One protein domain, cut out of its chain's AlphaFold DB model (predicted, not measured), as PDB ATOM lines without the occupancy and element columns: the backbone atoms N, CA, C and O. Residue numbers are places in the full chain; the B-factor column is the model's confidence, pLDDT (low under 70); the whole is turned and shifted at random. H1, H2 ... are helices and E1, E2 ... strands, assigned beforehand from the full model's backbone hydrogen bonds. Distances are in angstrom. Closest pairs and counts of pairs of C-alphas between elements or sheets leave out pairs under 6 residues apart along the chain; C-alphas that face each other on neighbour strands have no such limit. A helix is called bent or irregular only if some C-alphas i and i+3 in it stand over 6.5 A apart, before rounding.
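What this domain is: This is residues 3 to 42, 57 to 95 and 129 to 179 of the 180 residues of an uncharacterized protein of Frankia sp. EUN1f (UniProt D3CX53). Two small sheets stand partly face to face as a loose sandwich, with E3, E4, E6 and E5 in one and E2, E1 and E7 in the other. H1 covers the far face of the three-stranded sheet; on the far face of the four-stranded one H2 lies over E6, only just, with 3 of its C-alphas falling on that strand, while H4 lies beside the strands, over none of them, only just, with 2 of its C-alphas falling on E4; H3 sits out beyond H2. The printed part has 130 residues, with five named helices and seven named strands in the order E1 H1 E2 E3 H2 H3 H4 E4 E5 E6 H5 E7. The sheets run E3 E4 E6 E5 and E2 E1 E7, both mixed, and the class is mixed, helices and strands. The whole is compact, with a radius of gyration of the C-alphas of 14.5 A and spans of 44 by 36 by 23 A.

How they stand to each other: In the larger sheet E3, residues 58 to 61, and E4, residues 135 to 138, are parallel at 17 degrees, with N 59 and O 135 at 2.9 A. E6, residues 155 to 158, is parallel to E4 at 22 degrees, with N 136 and O 155 at 2.8 A. E5, residues 147 to 149, and E6 form an antiparallel hairpin, with N 156 and O 148 at 2.9 A. In the other sheet, which is strongly twisted, E2, residues 33 to 37, is parallel to E1, residues 3 to 8, with N 5 and O 33 at 2.8 A. E7, residues 169 to 173, is antiparallel to E1, with N 171 and O 4 at 2.8 A. The parts of the two sheets that face each other are 9.5 A centre to centre, their strands at 26 degrees; the closest C-alphas of E2 and E4 are those of Ala 37 and His 138, 5.9 A apart. H1, residues 17 to 30, is on the three-stranded sheet at a height over the sheet of 10.0 A. It runs along the strands, at 15 degrees to E1 on the local plane, and its closest C-alpha pair with E1 is Ala 27 and Ala 5, 6.0 A. E1, H1 and E2 make a strand-helix-strand unit, two parallel neighbour strands with a helix between, with a right-handed crossover. H2, residues 67 to 70, and H4, residues 84 to 90, are on the same face of the larger sheet, at heights of 7.5 A and 8.6 A. H3, residues 75 to 81, is close to H2 but not clearly touching it, with the C-alphas of Leu 70 and Tyr 78 closest at 7.2 A. H5, residues 161 to 164, only grazes both sheets, the larger one only just. Every O i to N i+4 pair is within hydrogen-bond range in H4, 8 of 10 in H1 and 1 of 3 in H3, where 3 of 4 O i to N i+3 pairs are; H2 and H5 are too short for an i+4 pair.

Where its parts are: E1 begins at C-alpha 3, (248.290, 279.054, 278.711), and is 16.8 A long. H1 is 20.0 A long from C-alpha 17 at (258.166, 294.486, 263.412); it is irregular, but only just, with C-alphas 19 and 22 6.8 A apart. H3 is irregular too, with C-alphas 76 and 79 7.3 A apart. E2 measures 13.0 A and E7 13.1 A, ending at C-alpha 173, (249.726, 275.854, 284.052). Residues 177 to 178 pair antiparallel with residues 171 to 172 of E7.

The domain as a whole: The two C-alphas farthest apart are those of Gly 15 and Glu 129, 45.2 A. Residues 43 to 56 and 96 to 128 are not printed; the gaps are 27.7 A from C-alpha 42 to 57 and 15.1 A from C-alpha 95 to 129. Of the links that are printed whole, none is long. The mean pLDDT of the printed part is 74.6, and 48 residues are under 70, among them residues 10 to 29, 84 to 95 and 129 to 133.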
ATOM      1  N   ARG A   3     247.295 279.328 279.753       82.50
ATOM      2  CA  ARG A   3     248.290 279.054 278.711       82.50
ATOM      3  C   ARG A   3     249.211 280.255 278.563       82.50
ATOM      4  O   ARG A   3     248.743 281.375 278.362       82.50
ATOM      5  N   ILE A   4     250.510 280.007 278.609       85.31
ATOM      6  CA  ILE A   4     251.532 281.042 278.485       85.31
ATOM      7  C   ILE A   4     252.362 280.765 277.239       85.31
ATOM      8  O   ILE A   4     253.022 279.732 277.169       85.31
ATOM      9  N   ALA A   5     252.354 281.685 276.277       77.94
ATOM     10  CA  ALA A   5     253.357 281.730 275.223       77.94
ATOM     11  C   ALA A   5     254.604 282.432 275.771       77.94
ATOM     12  O   ALA A   5     254.491 283.504 276.363       77.94
ATOM     13  N   ALA A   6     255.785 281.852 275.583       83.31
ATOM     14  CA  ALA A   6     257.033 282.442 276.051       83.31
ATOM     15  C   ALA A   6     258.155 282.322 275.015       83.31
ATOM     16  O   ALA A   6     258.273 281.308 274.322       83.31
ATOM     17  N   VAL A   7     258.974 283.370 274.913       77.81
ATOM     18  CA  VAL A   7     260.189 283.410 274.085       77.81
ATOM     19  C   VAL A   7     261.196 284.395 274.679       77.81
ATOM     20  O   VAL A   7     260.791 285.388 275.284       77.81
ATOM     21  N   GLY A   8     262.492 284.145 274.512       78.31
ATOM     22  CA  GLY A   8     263.549 285.030 274.990       78.31
ATOM     23  C   GLY A   8     264.683 285.292 274.006       78.31
ATOM     24  O   GLY A   8     264.762 284.643 272.960       78.31
ATOM     25  N   ASP A   9     265.523 286.274 274.349       74.06
ATOM     26  CA  ASP A   9     266.781 286.627 273.661       74.06
ATOM     27  C   ASP A   9     266.603 286.852 272.151       74.06
ATOM     28  O   ASP A   9     267.340 286.364 271.293       74.06
ATOM     29  N   LEU A  10     265.553 287.599 271.806       60.75
ATOM     30  CA  LEU A  10     265.177 287.862 270.418       60.75
ATOM     31  C   LEU A  10     266.143 288.820 269.697       60.75
ATOM     32  O   LEU A  10     266.111 288.874 268.463       60.75
ATOM     33  N   HIS A  11     266.945 289.596 270.440       66.50
ATOM     34  CA  HIS A  11     267.893 290.593 269.927       66.50
ATOM     35  C   HIS A  11     267.306 291.454 268.795       66.50
ATOM     36  O   HIS A  11     267.874 291.578 267.702       66.50
ATOM     37  N   ILE A  12     266.126 292.029 269.034       54.56
ATOM     38  CA  ILE A  12     265.333 292.684 267.995       54.56
ATOM     39  C   ILE A  12     266.082 293.906 267.445       54.56
ATOM     40  O   ILE A  12     266.495 294.794 268.188       54.56
ATOM     41  N   ARG A  13     266.226 293.962 266.115       61.38
ATOM     42  CA  ARG A  13     266.791 295.103 265.376       61.38
ATOM     43  C   ARG A  13     265.690 296.003 264.797       61.38
ATOM     44  O   ARG A  13     264.582 295.515 264.541       61.38
ATOM     45  N   PRO A  14     265.984 297.287 264.510       49.06
ATOM     46  CA  PRO A  14     265.065 298.156 263.774       49.06
ATOM     47  C   PRO A  14     264.562 297.494 262.476       49.06
ATOM     48  O   PRO A  14     265.334 296.870 261.751       49.06
ATOM     49  N   GLY A  15     263.256 297.588 262.201       51.97
ATOM     50  CA  GLY A  15     262.608 296.966 261.031       51.97
ATOM     51  C   GLY A  15     262.066 295.543 261.242       51.97
ATOM     52  O   GLY A  15     261.345 295.026 260.391       51.97
ATOM     53  N   ALA A  16     262.314 294.910 262.393       50.00
ATOM     54  CA  ALA A  16     261.852 293.545 262.679       50.00
ATOM     55  C   ALA A  16     260.328 293.400 262.896       50.00
ATOM     56  O   ALA A  16     259.811 292.282 262.882       50.00
ATOM     57  N   ALA A  17     259.591 294.502 263.072       45.38
ATOM     58  CA  ALA A  17     258.166 294.486 263.412       45.38
ATOM     59  C   ALA A  17     257.292 293.749 262.379       45.38
ATOM     60  O   ALA A  17     256.397 292.998 262.761       45.38
ATOM     61  N   ALA A  18     257.568 293.912 261.079       50.47
ATOM     62  CA  ALA A  18     256.832 293.218 260.017       50.47
ATOM     63  C   ALA A  18     257.001 291.689 260.094       50.47
ATOM     64  O   ALA A  18     256.068 290.947 259.801       50.47
ATOM     65  N   ARG A  19     258.170 291.223 260.553       61.12
ATOM     66  CA  ARG A  19     258.493 289.802 260.724       61.12
ATOM     67  C   ARG A  19     257.907 289.210 262.008       61.12
ATOM     68  O   ARG A  19     257.508 288.053 262.009       61.12
ATOM     69  N   LEU A  20     257.863 289.982 263.096       57.06
ATOM     70  CA  LEU A  20     257.379 289.506 264.400       57.06
ATOM     71  C   LEU A  20     255.853 289.543 264.532       57.06
ATOM     72  O   LEU A  20     255.281 288.739 265.261       57.06
ATOM     73  N   ARG A  21     255.178 290.436 263.801       52.31
ATOM     74  CA  ARG A  21     253.722 290.612 263.881       52.31
ATOM     75  C   ARG A  21     252.925 289.307 263.685       52.31
ATOM     76  O   ARG A  21     252.095 289.033 264.548       52.31
ATOM     77  N   PRO A  22     253.185 288.464 262.664       58.03
ATOM     78  CA  PRO A  22     252.466 287.194 262.512       58.03
ATOM     79  C   PRO A  22     252.742 286.197 263.647       58.03
ATOM     80  O   PRO A  22     251.875 285.405 264.005       58.03
ATOM     81  N   VAL A  23     253.941 286.238 264.237       58.62
ATOM     82  CA  VAL A  23     254.321 285.373 265.365       58.62
ATOM     83  C   VAL A  23     253.514 285.741 266.608       58.62
ATOM     84  O   VAL A  23     252.937 284.862 267.243       58.62
ATOM     85  N   TYR A  24     253.409 287.036 266.914       59.69
ATOM     86  CA  TYR A  24     252.617 287.513 268.049       59.69
ATOM     87  C   TYR A  24     251.110 287.348 267.838       59.69
ATOM     88  O   TYR A  24     250.401 287.058 268.795       59.69
ATOM     89  N   GLN A  25     250.617 287.454 266.599       64.19
ATOM     90  CA  GLN A  25     249.221 287.137 266.275       64.19
ATOM     91  C   GLN A  25     248.901 285.671 266.571       64.19
ATOM     92  O   GLN A  25     247.932 285.392 267.270       64.19
ATOM     93  N   ARG A  26     249.767 284.739 266.150       65.88
ATOM     94  CA  ARG A  26     249.591 283.324 266.500       65.88
ATOM     95  C   ARG A  26     249.691 283.072 267.998       65.88
ATOM     96  O   ARG A  26     248.896 282.304 268.522       65.88
ATOM     97  N   ALA A  27     250.617 283.727 268.700       55.16
ATOM     98  CA  ALA A  27     250.701 283.619 270.157       55.16
ATOM     99  C   ALA A  27     249.394 284.066 270.839       55.16
ATOM    100  O   ALA A  27     248.929 283.391 271.752       55.16
ATOM    101  N   ALA A  28     248.767 285.143 270.355       58.09
ATOM    102  CA  ALA A  28     247.491 285.639 270.874       58.09
ATOM    103  C   ALA A  28     246.298 284.700 270.598       58.09
ATOM    104  O   ALA A  28     245.330 284.709 271.351       58.09
ATOM    105  N   GLU A  29     246.351 283.875 269.548       69.75
ATOM    106  CA  GLU A  29     245.320 282.863 269.265       69.75
ATOM    107  C   GLU A  29     245.419 281.656 270.215       69.75
ATOM    108  O   GLU A  29     244.412 281.053 270.600       69.75
ATOM    109  N   VAL A  30     246.644 281.282 270.599       75.25
ATOM    110  CA  VAL A  30     246.920 280.003 271.272       75.25
ATOM    111  C   VAL A  30     247.285 280.129 272.751       75.25
ATOM    112  O   VAL A  30     247.355 279.102 273.431       75.25
ATOM    113  N   ALA A  31     247.477 281.344 273.266       64.81
ATOM    114  CA  ALA A  31     247.832 281.601 274.658       64.81
ATOM    115  C   ALA A  31     246.998 282.722 275.290       64.81
ATOM    116  O   ALA A  31     246.503 283.613 274.608       64.81
ATOM    117  N   ASP A  32     246.871 282.666 276.615       75.62
ATOM    118  CA  ASP A  32     246.171 283.676 277.412       75.62
ATOM    119  C   ASP A  32     247.128 284.814 277.822       75.62
ATOM    120  O   ASP A  32     246.703 285.940 278.064       75.62
ATOM    121  N   ILE A  33     248.436 284.519 277.888       77.69
ATOM    122  CA  ILE A  33     249.512 285.448 278.265       77.69
ATOM    123  C   ILE A  33     250.714 285.233 277.329       77.69
ATOM    124  O   ILE A  33     251.086 284.091 277.064       77.69
ATOM    125  N   LEU A  34     251.352 286.317 276.871       57.81
ATOM    126  CA  LEU A  34     252.654 286.294 276.187       57.81
ATOM    127  C   LEU A  34     253.736 286.882 277.105       57.81
ATOM    128  O   LEU A  34     253.621 288.029 277.531       57.81
ATOM    129  N   LEU A  35     254.794 286.116 277.375       79.62
ATOM    130  CA  LEU A  35     255.951 286.527 278.169       79.62
ATOM    131  C   LEU A  35     257.215 286.587 277.305       79.62
ATOM    132  O   LEU A  35     257.508 285.671 276.539       79.62
ATOM    133  N   LEU A  36     257.974 287.674 277.441       58.94
ATOM    134  CA  LEU A  36     259.210 287.911 276.698       58.94
ATOM    135  C   LEU A  36     260.383 287.986 277.683       58.94
ATOM    136  O   LEU A  36     260.406 288.893 278.512       58.94
ATOM    137  N   ALA A  37     261.321 287.038 277.625       73.19
ATOM    138  CA  ALA A  37     262.399 286.891 278.610       73.19
ATOM    139  C   ALA A  37     263.767 287.330 278.069       73.19
ATOM    140  O   ALA A  37     264.221 286.788 277.073       73.19
ATOM    141  N   GLY A  38     264.461 288.247 278.752       67.81
ATOM    142  CA  GLY A  38     265.868 288.562 278.454       67.81
ATOM    143  C   GLY A  38     266.137 289.254 277.106       67.81
ATOM    144  O   GLY A  38     265.302 289.191 276.219       67.81
ATOM    145  N   ASP A  39     267.276 289.946 276.960       70.00
ATOM    146  CA  ASP A  39     267.835 290.569 275.732       70.00
ATOM    147  C   ASP A  39     266.884 290.786 274.534       70.00
ATOM    148  O   ASP A  39     267.108 290.364 273.392       70.00
ATOM    149  N   LEU A  40     265.779 291.488 274.792       54.59
ATOM    150  CA  LEU A  40     264.733 291.723 273.798       54.59
ATOM    151  C   LEU A  40     265.148 292.808 272.805       54.59
ATOM    152  O   LEU A  40     264.764 292.768 271.636       54.59
ATOM    153  N   THR A  41     265.936 293.773 273.271       49.03
ATOM    154  CA  THR A  41     266.423 294.929 272.516       49.03
ATOM    155  C   THR A  41     267.945 294.983 272.578       49.03
ATOM    156  O   THR A  41     268.561 294.362 273.438       49.03
ATOM    157  N   GLN A  42     268.563 295.717 271.654       48.28
ATOM    158  CA  GLN A  42     270.022 295.866 271.608       48.28
ATOM    159  C   GLN A  42     270.581 296.680 272.798       48.28
ATOM    160  O   GLN A  42     271.747 296.504 273.138       48.28
ATOM    161  N   GLN A  57     251.916 283.114 290.127       58.50
ATOM    162  CA  GLN A  57     253.212 283.786 290.035       58.50
ATOM    163  C   GLN A  57     254.133 283.065 289.045       58.50
ATOM    164  O   GLN A  57     254.366 281.857 289.155       58.50
ATOM    165  N   VAL A  58     254.657 283.830 288.085       67.12
ATOM    166  CA  VAL A  58     255.617 283.384 287.070       67.12
ATOM    167  C   VAL A  58     256.872 284.238 287.203       67.12
ATOM    168  O   VAL A  58     256.784 285.464 287.181       67.12
ATOM    169  N   ALA A  59     258.031 283.601 287.360       59.16
ATOM    170  CA  ALA A  59     259.312 284.296 287.377       59.16
ATOM    171  C   ALA A  59     259.861 284.403 285.954       59.16
ATOM    172  O   ALA A  59     259.825 283.437 285.192       59.16
ATOM    173  N   LEU A  60     260.387 285.572 285.603       73.81
ATOM    174  CA  LEU A  60     260.992 285.831 284.305       73.81
ATOM    175  C   LEU A  60     262.375 286.436 284.533       73.81
ATOM    176  O   LEU A  60     262.496 287.530 285.083       73.81
ATOM    177  N   THR A  61     263.416 285.708 284.143       64.50
ATOM    178  CA  THR A  61     264.810 286.130 284.298       64.50
ATOM    179  C   THR A  61     265.502 286.170 282.945       64.50
ATOM    180  O   THR A  61     265.126 285.476 282.006       64.50
ATOM    181  N   HIS A  62     266.532 286.998 282.814       74.62
ATOM    182  CA  HIS A  62     267.413 286.909 281.651       74.62
ATOM    183  C   HIS A  62     268.382 285.725 281.800       74.62
ATOM    184  O   HIS A  62     268.554 284.947 280.873       74.62
ATOM    185  N   TYR A  63     268.927 285.530 283.002       78.06
ATOM    186  CA  TYR A  63     269.927 284.508 283.309       78.06
ATOM    187  C   TYR A  63     269.336 283.210 283.872       78.06
ATOM    188  O   TYR A  63     268.292 283.231 284.534       78.06
ATOM    189  N   ALA A  64     270.047 282.095 283.678       77.81
ATOM    190  CA  ALA A  64     269.638 280.776 284.153       77.81
ATOM    191  C   ALA A  64     269.651 280.676 285.695       77.81
ATOM    192  O   ALA A  64     270.684 280.942 286.321       77.81
ATOM    193  N   PRO A  65     268.545 280.240 286.329       77.50
ATOM    194  CA  PRO A  65     268.481 280.054 287.778       77.50
ATOM    195  C   PRO A  65     268.939 278.663 288.242       77.50
ATOM    196  O   PRO A  65     269.107 278.430 289.436       77.50
ATOM    197  N   THR A  66     269.147 277.726 287.313       81.44
ATOM    198  CA  THR A  66     269.569 276.347 287.592       81.44
ATOM    199  C   THR A  66     270.647 275.913 286.606       81.44
ATOM    200  O   THR A  66     270.631 276.289 285.438       81.44
ATOM    201  N   ARG A  67     271.591 275.080 287.062       83.31
ATOM    202  CA  ARG A  67     272.631 274.501 286.191       83.31
ATOM    203  C   ARG A  67     272.068 273.492 285.193       83.31
ATOM    204  O   ARG A  67     272.710 273.221 284.185       83.31
ATOM    205  N   THR A  68     270.903 272.915 285.485       87.81
ATOM    206  CA  THR A  68     270.308 271.850 284.664       87.81
ATOM    207  C   THR A  68     269.945 272.328 283.262       87.81
ATOM    208  O   THR A  68     270.097 271.558 282.319       87.81
ATOM    209  N   THR A  69     269.582 273.605 283.110       85.25
ATOM    210  CA  THR A  69     269.293 274.228 281.811       85.25
ATOM    211  C   THR A  69     270.535 274.709 281.065       85.25
ATOM    212  O   THR A  69     270.417 275.143 279.926       85.25
ATOM    213  N   LEU A  70     271.729 274.613 281.662       87.38
ATOM    214  CA  LEU A  70     273.004 274.944 281.008       87.38
ATOM    215  C   LEU A  70     273.660 273.731 280.339       87.38
ATOM    216  O   LEU A  70     274.693 273.874 279.695       87.38
ATOM    217  N   VAL A  71     273.107 272.528 280.508       89.12
ATOM    218  CA  VAL A  71     273.672 271.314 279.908       89.12
ATOM    219  C   VAL A  71     273.722 271.473 278.384       89.12
ATOM    220  O   VAL A  71     272.693 271.673 277.755       89.12
ATOM    221  N   GLY A  72     274.925 271.381 277.811       87.25
ATOM    222  CA  GLY A  72     275.195 271.621 276.386       87.25
ATOM    223  C   GLY A  72     276.019 272.888 276.128       87.25
ATOM    224  O   GLY A  72     276.723 272.970 275.123       87.25
ATOM    225  N   GLU A  73     276.040 273.817 277.084       92.69
ATOM    226  CA  GLU A  73     276.941 274.965 277.067       92.69
ATOM    227  C   GLU A  73     278.378 274.572 277.409       92.69
ATOM    228  O   GLU A  73     278.656 273.585 278.100       92.69
ATOM    229  N   ARG A  74     279.323 275.403 276.967       89.06
ATOM    230  CA  ARG A  74     280.725 275.270 277.373       89.06
ATOM    231  C   ARG A  74     280.871 275.601 278.856       89.06
ATOM    232  O   ARG A  74     280.422 276.657 279.295       89.06
ATOM    233  N   LEU A  75     281.564 274.750 279.617       84.69
ATOM    234  CA  LEU A  75     281.741 274.926 281.067       84.69
ATOM    235  C   LEU A  75     282.385 276.271 281.434       84.69
ATOM    236  O   LEU A  75     282.036 276.856 282.458       84.69
ATOM    237  N   GLU A  76     283.269 276.793 280.580       90.25
ATOM    238  CA  GLU A  76     283.895 278.108 280.771       90.25
ATOM    239  C   GLU A  76     282.884 279.269 280.773       90.25
ATOM    240  O   GLU A  76     283.167 280.325 281.334       90.25
ATOM    241  N   LEU A  77     281.709 279.085 280.160       84.62
ATOM    242  CA  LEU A  77     280.671 280.111 280.061       84.62
ATOM    243  C   LEU A  77     279.710 280.106 281.252       84.62
ATOM    244  O   LEU A  77     279.055 281.112 281.498       84.62
ATOM    245  N   TYR A  78     279.648 279.024 282.035       83.94
ATOM    246  CA  TYR A  78     278.667 278.865 283.117       83.94
ATOM    247  C   TYR A  78     278.596 280.062 284.090       83.94
ATOM    248  O   TYR A  78     277.480 280.425 284.460       83.94
ATOM    249  N   PRO A  79     279.711 280.715 284.487       83.88
ATOM    250  CA  PRO A  79     279.664 281.896 285.359       83.88
ATOM    251  C   PRO A  79     278.968 283.124 284.753       83.88
ATOM    252  O   PRO A  79     278.547 284.004 285.497       83.88
ATOM    253  N   PHE A  80     278.864 283.198 283.426       83.56
ATOM    254  CA  PHE A  80     278.239 284.308 282.700       83.56
ATOM    255  C   PHE A  80     276.789 284.007 282.309       83.56
ATOM    256  O   PHE A  80     276.033 284.925 282.015       83.56
ATOM    257  N   LEU A  81     276.392 282.730 282.335       78.88
ATOM    258  CA  LEU A  81     275.074 282.284 281.886       78.88
ATOM    259  C   LEU A  81     274.008 282.300 282.989       78.88
ATOM    260  O   LEU A  81     272.810 282.352 282.698       78.88
ATOM    261  N   GLY A  82     274.423 282.288 284.257       77.50
ATOM    262  CA  GLY A  82     273.514 282.525 285.369       77.50
ATOM    263  C   GLY A  82     274.051 282.181 286.746       77.50
ATOM    264  O   GLY A  82     275.255 282.079 286.968       77.50
ATOM    265  N   SER A  83     273.137 282.066 287.710       72.62
ATOM    266  CA  SER A  83     273.475 281.929 289.126       72.62
ATOM    267  C   SER A  83     272.412 281.139 289.878       72.62
ATOM    268  O   SER A  83     271.222 281.423 289.774       72.62
ATOM    269  N   HIS A  84     272.853 280.196 290.711       63.62
ATOM    270  CA  HIS A  84     271.976 279.433 291.607       63.62
ATOM    271  C   HIS A  84     271.272 280.322 292.646       63.62
ATOM    272  O   HIS A  84     270.220 279.947 293.152       63.62
ATOM    273  N   LEU A  85     271.801 281.522 292.917       64.06
ATOM    274  CA  LEU A  85     271.159 282.509 293.791       64.06
ATOM    275  C   LEU A  85     269.825 283.011 293.218       64.06
ATOM    276  O   LEU A  85     268.926 283.364 293.975       64.06
ATOM    277  N   LEU A  86     269.667 283.009 291.889       56.91
ATOM    278  CA  LEU A  86     268.381 283.307 291.255       56.91
ATOM    279  C   LEU A  86     267.362 282.196 291.540       56.91
ATOM    280  O   LEU A  86     266.200 282.495 291.781       56.91
ATOM    281  N   GLY A  87     267.803 280.932 291.554       53.62
ATOM    282  CA  GLY A  87     266.977 279.791 291.952       53.62
ATOM    283  C   GLY A  87     266.509 279.899 293.402       53.62
ATOM    284  O   GLY A  87     265.318 279.780 293.654       53.62
ATOM    285  N   ALA A  88     267.413 280.238 294.325       61.16
ATOM    286  CA  ALA A  88     267.077 280.473 295.730       61.16
ATOM    287  C   ALA A  88     266.049 281.609 295.910       61.16
ATOM    288  O   ALA A  88     265.082 281.464 296.653       61.16
ATOM    289  N   ALA A  89     266.204 282.720 295.178       61.03
ATOM    290  CA  ALA A  89     265.243 283.825 295.209       61.03
ATOM    291  C   ALA A  89     263.864 283.437 294.642       61.03
ATOM    292  O   ALA A  89     262.840 283.872 295.164       61.03
ATOM    293  N   ILE A  90     263.833 282.614 293.588       61.16
ATOM    294  CA  ILE A  90     262.599 282.055 293.009       61.16
ATOM    295  C   ILE A  90     261.907 281.114 293.998       61.16
ATOM    296  O   ILE A  90     260.688 281.177 294.148       61.16
ATOM    297  N   ASP A  91     262.686 280.283 294.684       68.56
ATOM    298  CA  ASP A  91     262.206 279.336 295.689       68.56
ATOM    299  C   ASP A  91     261.780 280.035 296.998       68.56
ATOM    300  O   ASP A  91     261.200 279.405 297.881       68.56
ATOM    301  N   GLY A  92     262.009 281.349 297.112       57.41
ATOM    302  CA  GLY A  92     261.611 282.152 298.265       57.41
ATOM    303  C   GLY A  92     262.528 281.979 299.474       57.41
ATOM    304  O   GLY A  92     262.097 282.242 300.597       57.41
ATOM    305  N   GLU A  93     263.779 281.547 299.268       57.25
ATOM    306  CA  GLU A  93     264.750 281.470 300.355       57.25
ATOM    307  C   GLU A  93     264.938 282.857 300.995       57.25
ATOM    308  O   GLU A  93     265.047 283.868 300.287       57.25
ATOM    309  N   PRO A  94     264.973 282.938 302.337       47.22
ATOM    310  CA  PRO A  94     265.145 284.205 303.022       47.22
ATOM    311  C   PRO A  94     266.473 284.838 302.608       47.22
ATOM    312  O   PRO A  94     267.544 284.254 302.774       47.22
ATOM    313  N   VAL A  95     266.396 286.058 302.075       43.72
ATOM    314  CA  VAL A  95     267.576 286.826 301.679       43.72
ATOM    315  C   VAL A  95     268.383 287.156 302.933       43.72
ATOM    316  O   VAL A  95     268.041 288.068 303.686       43.72
ATOM    317  N   GLU A 129     252.822 283.955 303.811       47.69
ATOM    318  CA  GLU A 129     253.058 282.816 302.918       47.69
ATOM    319  C   GLU A 129     252.951 283.305 301.465       47.69
ATOM    320  O   GLU A 129     251.859 283.473 300.917       47.69
ATOM    321  N   ARG A 130     254.092 283.635 300.844       50.72
ATOM    322  CA  ARG A 130     254.123 283.970 299.424       50.72
ATOM    323  C   ARG A 130     253.716 282.714 298.675       50.72
ATOM    324  O   ARG A 130     254.225 281.628 298.951       50.72
ATOM    325  N   GLN A 131     252.791 282.862 297.731       54.62
ATOM    326  CA  GLN A 131     252.452 281.748 296.862       54.62
ATOM    327  C   GLN A 131     253.713 281.301 296.112       54.62
ATOM    328  O   GLN A 131     254.439 282.153 295.598       54.62
ATOM    329  N   PRO A 132     253.987 279.989 296.038       63.97
ATOM    330  CA  PRO A 132     255.179 279.499 295.370       63.97
ATOM    331  C   PRO A 132     255.144 279.870 293.886       63.97
ATOM    332  O   PRO A 132     254.087 279.836 293.235       63.97
ATOM    333  N   VAL A 133     256.313 280.208 293.341       69.62
ATOM    334  CA  VAL A 133     256.483 280.391 291.900       69.62
ATOM    335  C   VAL A 133     256.161 279.069 291.212       69.62
ATOM    336  O   VAL A 133     256.693 278.021 291.558       69.62
ATOM    337  N   ARG A 134     255.261 279.109 290.227       80.56
ATOM    338  CA  ARG A 134     254.791 277.892 289.540       80.56
ATOM    339  C   ARG A 134     255.593 277.568 288.284       80.56
ATOM    340  O   ARG A 134     255.593 276.431 287.825       80.56
ATOM    341  N   LEU A 135     256.252 278.574 287.717       86.19
ATOM    342  CA  LEU A 135     257.087 278.453 286.532       86.19
ATOM    343  C   LEU A 135     258.106 279.591 286.519       86.19
ATOM    344  O   LEU A 135     257.741 280.756 286.679       86.19
ATOM    345  N   ALA A 136     259.368 279.247 286.287       84.12
ATOM    346  CA  ALA A 136     260.428 280.188 285.978       84.12
ATOM    347  C   ALA A 136     260.819 280.073 284.503       84.12
ATOM    348  O   ALA A 136     261.075 278.980 283.999       84.12
ATOM    349  N   LEU A 137     260.880 281.207 283.815       87.38
ATOM    350  CA  LEU A 137     261.302 281.319 282.424       87.38
ATOM    351  C   LEU A 137     262.623 282.074 282.384       87.38
ATOM    352  O   LEU A 137     262.733 283.129 283.012       87.38
ATOM    353  N   HIS A 138     263.601 281.563 281.641       82.56
ATOM    354  CA  HIS A 138     264.852 282.276 281.434       82.56
ATOM    355  C   HIS A 138     265.369 282.223 280.004       82.56
ATOM    356  O   HIS A 138     264.935 281.412 279.186       82.56
ATOM    357  N   GLY A 139     266.318 283.114 279.755       83.00
ATOM    358  CA  GLY A 139     267.016 283.293 278.502       83.00
ATOM    359  C   GLY A 139     268.493 282.885 278.539       83.00
ATOM    360  O   GLY A 139     268.927 282.113 279.400       83.00
ATOM    361  N   HIS A 140     269.265 283.457 277.619       84.75
ATOM    362  CA  HIS A 140     270.728 283.551 277.584       84.75
ATOM    363  C   HIS A 140     271.558 282.258 277.406       84.75
ATOM    364  O   HIS A 140     272.668 282.309 276.884       84.75
ATOM    365  N   ALA A 141     271.040 281.079 277.755       85.31
ATOM    366  CA  ALA A 141     271.731 279.797 277.559       85.31
ATOM    367  C   ALA A 141     271.374 279.170 276.197       85.31
ATOM    368  O   ALA A 141     270.516 278.293 276.114       85.31
ATOM    369  N   HIS A 142     271.992 279.654 275.119       88.62
ATOM    370  CA  HIS A 142     271.631 279.351 273.725       88.62
ATOM    371  C   HIS A 142     271.905 277.905 273.281       88.62
ATOM    372  O   HIS A 142     271.287 277.434 272.327       88.62
ATOM    373  N   TYR A 143     272.809 277.212 273.963       90.69
ATOM    374  CA  TYR A 143     273.154 275.803 273.759       90.69
ATOM    375  C   TYR A 143     272.748 274.937 274.956       90.69
ATOM    376  O   TYR A 143     273.169 273.787 275.066       90.69
ATOM    377  N   GLY A 144     271.951 275.503 275.863       89.06
ATOM    378  CA  GLY A 144     271.403 274.814 277.015       89.06
ATOM    379  C   GLY A 144     270.242 273.878 276.668       89.06
ATOM    380  O   GLY A 144     269.910 273.639 275.506       89.06
ATOM    381  N   THR A 145     269.572 273.377 277.700       93.31
ATOM    382  CA  THR A 145     268.368 272.547 277.567       93.31
ATOM    383  C   THR A 145     267.117 273.327 277.935       93.31
ATOM    384  O   THR A 145     267.145 274.213 278.788       93.31
ATOM    385  N   GLU A 146     265.993 272.967 277.307       94.81
ATOM    386  CA  GLU A 146     264.704 273.619 277.551       94.81
ATOM    387  C   GLU A 146     264.236 273.436 279.001       94.81
ATOM    388  O   GLU A 146     263.768 274.381 279.625       94.81
ATOM    389  N   ALA A 147     264.329 272.224 279.548       95.44
ATOM    390  CA  ALA A 147     263.688 271.870 280.807       95.44
ATOM    391  C   ALA A 147     264.690 271.716 281.954       95.44
ATOM    392  O   ALA A 147     265.644 270.947 281.864       95.44
ATOM    393  N   GLY A 148     264.399 272.375 283.075       91.12
ATOM    394  CA  GLY A 148     265.094 272.179 284.339       91.12
ATOM    395  C   GLY A 148     264.164 272.326 285.535       91.12
ATOM    396  O   GLY A 148     262.968 272.597 285.395       91.12
ATOM    397  N   VAL A 149     264.738 272.149 286.717       88.00
ATOM    398  CA  VAL A 149     264.074 272.373 288.003       88.00
ATOM    399  C   VAL A 149     265.028 273.094 288.953       88.00
ATOM    400  O   VAL A 149     266.253 272.919 288.874       88.00
ATOM    401  N   THR A 150     264.479 273.944 289.817       74.50
ATOM    402  CA  THR A 150     265.204 274.473 290.981       74.50
ATOM    403  C   THR A 150     265.304 273.397 292.074       74.50
ATOM    404  O   THR A 150     264.602 272.383 291.998       74.50
ATOM    405  N   PRO A 151     266.158 273.580 293.097       77.06
ATOM    406  CA  PRO A 151     266.236 272.658 294.229       77.06
ATOM    407  C   PRO A 151     264.903 272.446 294.962       77.06
ATOM    408  O   PRO A 151     264.623 271.314 295.350       77.06
ATOM    409  N   ALA A 152     264.060 273.479 295.103       70.94
ATOM    410  CA  ALA A 152     262.739 273.337 295.728       70.94
ATOM    411  C   ALA A 152     261.666 272.733 294.797       70.94
ATOM    412  O   ALA A 152     260.515 272.571 295.197       70.94
ATOM    413  N   GLY A 153     262.029 272.378 293.560       80.06
ATOM    414  CA  GLY A 153     261.134 271.736 292.597       80.06
ATOM    415  C   GLY A 153     260.360 272.699 291.694       80.06
ATOM    416  O   GLY A 153     259.503 272.244 290.934       80.06
ATOM    417  N   THR A 154     260.666 274.002 291.712       80.19
ATOM    418  CA  THR A 154     260.075 274.967 290.775       80.19
ATOM    419  C   THR A 154     260.483 274.606 289.349       80.19
ATOM    420  O   THR A 154     261.671 274.475 289.037       80.19
ATOM    421  N   ALA A 155     259.504 274.449 288.455       88.38
ATOM    422  CA  ALA A 155     259.767 274.165 287.050       88.38
ATOM    423  C   ALA A 155     260.481 275.350 286.383       88.38
ATOM    424  O   ALA A 155     260.028 276.490 286.477       88.38
ATOM    425  N   VAL A 156     261.570 275.068 285.666       89.12
ATOM    426  CA  VAL A 156     262.350 276.055 284.914       89.12
ATOM    427  C   VAL A 156     262.285 275.737 283.422       89.12
ATOM    428  O   VAL A 156     262.409 274.574 283.012       89.12
ATOM    429  N   ARG A 157     262.090 276.773 282.604       94.12
ATOM    430  CA  ARG A 157     262.093 276.692 281.144       94.12
ATOM    431  C   ARG A 157     263.056 277.706 280.537       94.12
ATOM    432  O   ARG A 157     262.906 278.909 280.736       94.12
ATOM    433  N   ASN A 158     264.026 277.202 279.790       90.75
ATOM    434  CA  ASN A 158     264.887 277.995 278.930       90.75
ATOM    435  C   ASN A 158     264.146 278.264 277.614       90.75
ATOM    436  O   ASN A 158     263.883 277.336 276.849       90.75
ATOM    437  N   VAL A 159     263.785 279.523 277.372       91.88
ATOM    438  CA  VAL A 159     262.937 279.937 276.242       91.88
ATOM    439  C   VAL A 159     263.704 280.654 275.134       91.88
ATOM    440  O   VAL A 159     263.099 281.321 274.290       91.88
ATOM    441  N   VAL A 160     265.034 280.520 275.106       88.00
ATOM    442  CA  VAL A 160     265.853 281.047 274.008       88.00
ATOM    443  C   VAL A 160     265.461 280.338 272.709       88.00
ATOM    444  O   VAL A 160     265.386 279.111 272.656       88.00
ATOM    445  N   ALA A 161     265.224 281.104 271.641       84.00
ATOM    446  CA  ALA A 161     264.699 280.593 270.370       84.00
ATOM    447  C   ALA A 161     265.426 279.348 269.794       84.00
ATOM    448  O   ALA A 161     264.734 278.425 269.353       84.00
ATOM    449  N   PRO A 162     266.775 279.247 269.808       86.56
ATOM    450  CA  PRO A 162     267.483 278.044 269.366       86.56
ATOM    451  C   PRO A 162     267.203 276.814 270.240       86.56
ATOM    452  O   PRO A 162     267.149 275.708 269.713       86.56
ATOM    453  N   VAL A 163     266.983 277.004 271.545       90.88
ATOM    454  CA  VAL A 163     266.730 275.921 272.510       90.88
ATOM    455  C   VAL A 163     265.322 275.361 272.349       90.88
ATOM    456  O   VAL A 163     265.139 274.146 272.317       90.88
ATOM    457  N   ILE A 164     264.319 276.228 272.192       91.44
ATOM    458  CA  ILE A 164     262.925 275.789 272.007       91.44
ATOM    459  C   ILE A 164     262.632 275.285 270.587       91.44
ATOM    460  O   ILE A 164     261.580 274.675 270.360       91.44
ATOM    461  N   GLY A 165     263.532 275.550 269.630       89.69
ATOM    462  CA  GLY A 165     263.421 275.125 268.231       89.69
ATOM    463  C   GLY A 165     262.225 275.729 267.486       89.69
ATOM    464  O   GLY A 165     261.816 275.212 266.448       89.69
ATOM    465  N   ALA A 166     261.631 276.794 268.024       88.00
ATOM    466  CA  ALA A 166     260.385 277.383 267.554       88.00
ATOM    467  C   ALA A 166     260.367 278.906 267.792       88.00
ATOM    468  O   ALA A 166     261.135 279.415 268.606       88.00
ATOM    469  N   PRO A 167     259.477 279.661 267.118       81.81
ATOM    470  CA  PRO A 167     259.332 281.101 267.353       81.81
ATOM    471  C   PRO A 167     258.852 281.470 268.766       81.81
ATOM    472  O   PRO A 167     259.058 282.602 269.193       81.81
ATOM    473  N   PHE A 168     258.166 280.550 269.445       84.50
ATOM    474  CA  PHE A 168     257.762 280.597 270.851       84.50
ATOM    475  C   PHE A 168     257.380 279.177 271.290       84.50
ATOM    476  O   PHE A 168     257.096 278.331 270.440       84.50
ATOM    477  N   ALA A 169     257.352 278.933 272.597       90.50
ATOM    478  CA  ALA A 169     256.794 277.718 273.189       90.50
ATOM    479  C   ALA A 169     255.547 278.065 274.012       90.50
ATOM    480  O   ALA A 169     255.458 279.161 274.573       90.50
ATOM    481  N   VAL A 170     254.580 277.149 274.076       89.88
ATOM    482  CA  VAL A 170     253.362 277.303 274.881       89.88
ATOM    483  C   VAL A 170     253.421 276.364 276.073       89.88
ATOM    484  O   VAL A 170     253.492 275.146 275.913       89.88
ATOM    485  N   TYR A 171     253.325 276.928 277.272       90.75
ATOM    486  CA  TYR A 171     253.293 276.190 278.527       90.75
ATOM    487  C   TYR A 171     251.896 276.221 279.144       90.75
ATOM    488  O   TYR A 171     251.246 277.268 279.207       90.75
ATOM    489  N   ARG A 172     251.430 275.063 279.617       91.81
ATOM    490  CA  ARG A 172     250.187 274.926 280.381       91.81
ATOM    491  C   ARG A 172     250.483 274.998 281.869       91.81
ATOM    492  O   ARG A 172     251.364 274.293 282.351       91.81
ATOM    493  N   LEU A 173     249.711 275.803 282.593       85.25
ATOM    494  CA  LEU A 173     249.726 275.854 284.052       85.25
ATOM    495  C   LEU A 173     248.466 275.212 284.660       85.25
ATOM    496  O   LEU A 173     247.377 275.363 284.084       85.25
ATOM    497  N   PRO A 174     248.591 274.581 285.850       81.69
ATOM    498  CA  PRO A 174     249.746 274.626 286.767       81.69
ATOM    499  C   PRO A 174     250.911 273.670 286.455       81.69
ATOM    500  O   PRO A 174     251.950 273.778 287.092       81.69
ATOM    501  N   GLU A 175     250.786 272.765 285.486       84.75
ATOM    502  CA  GLU A 175     251.741 271.663 285.281       84.75
ATOM    503  C   GLU A 175     253.091 272.087 284.673       84.75
ATOM    504  O   GLU A 175     253.998 271.265 284.550       84.75
ATOM    505  N   ALA A 176     253.222 273.344 284.237       85.62
ATOM    506  CA  ALA A 176     254.390 273.890 283.541       85.62
ATOM    507  C   ALA A 176     254.852 273.023 282.346       85.62
ATOM    508  O   ALA A 176     256.041 272.958 282.002       85.62
ATOM    509  N   SER A 177     253.911 272.327 281.704       90.06
ATOM    510  CA  SER A 177     254.175 271.390 280.612       90.06
ATOM    511  C   SER A 177     254.126 272.103 279.265       90.06
ATOM    512  O   SER A 177     253.251 272.939 279.033       90.06
ATOM    513  N   ARG A 178     255.068 271.785 278.370       92.00
ATOM    514  CA  ARG A 178     255.034 272.286 276.992       92.00
ATOM    515  C   ARG A 178     253.894 271.600 276.240       92.00
ATOM    516  O   ARG A 178     253.802 270.375 276.247       92.00
ATOM    517  N   ILE A 179     253.035 272.389 275.603       92.88
ATOM    518  CA  ILE A 179     251.881 271.924 274.816       92.88
ATOM    519  C   ILE A 179     251.914 272.407 273.358       92.88
ATOM    520  O   ILE A 179     250.986 272.116 272.605       92.88
TER     521      ILE A 179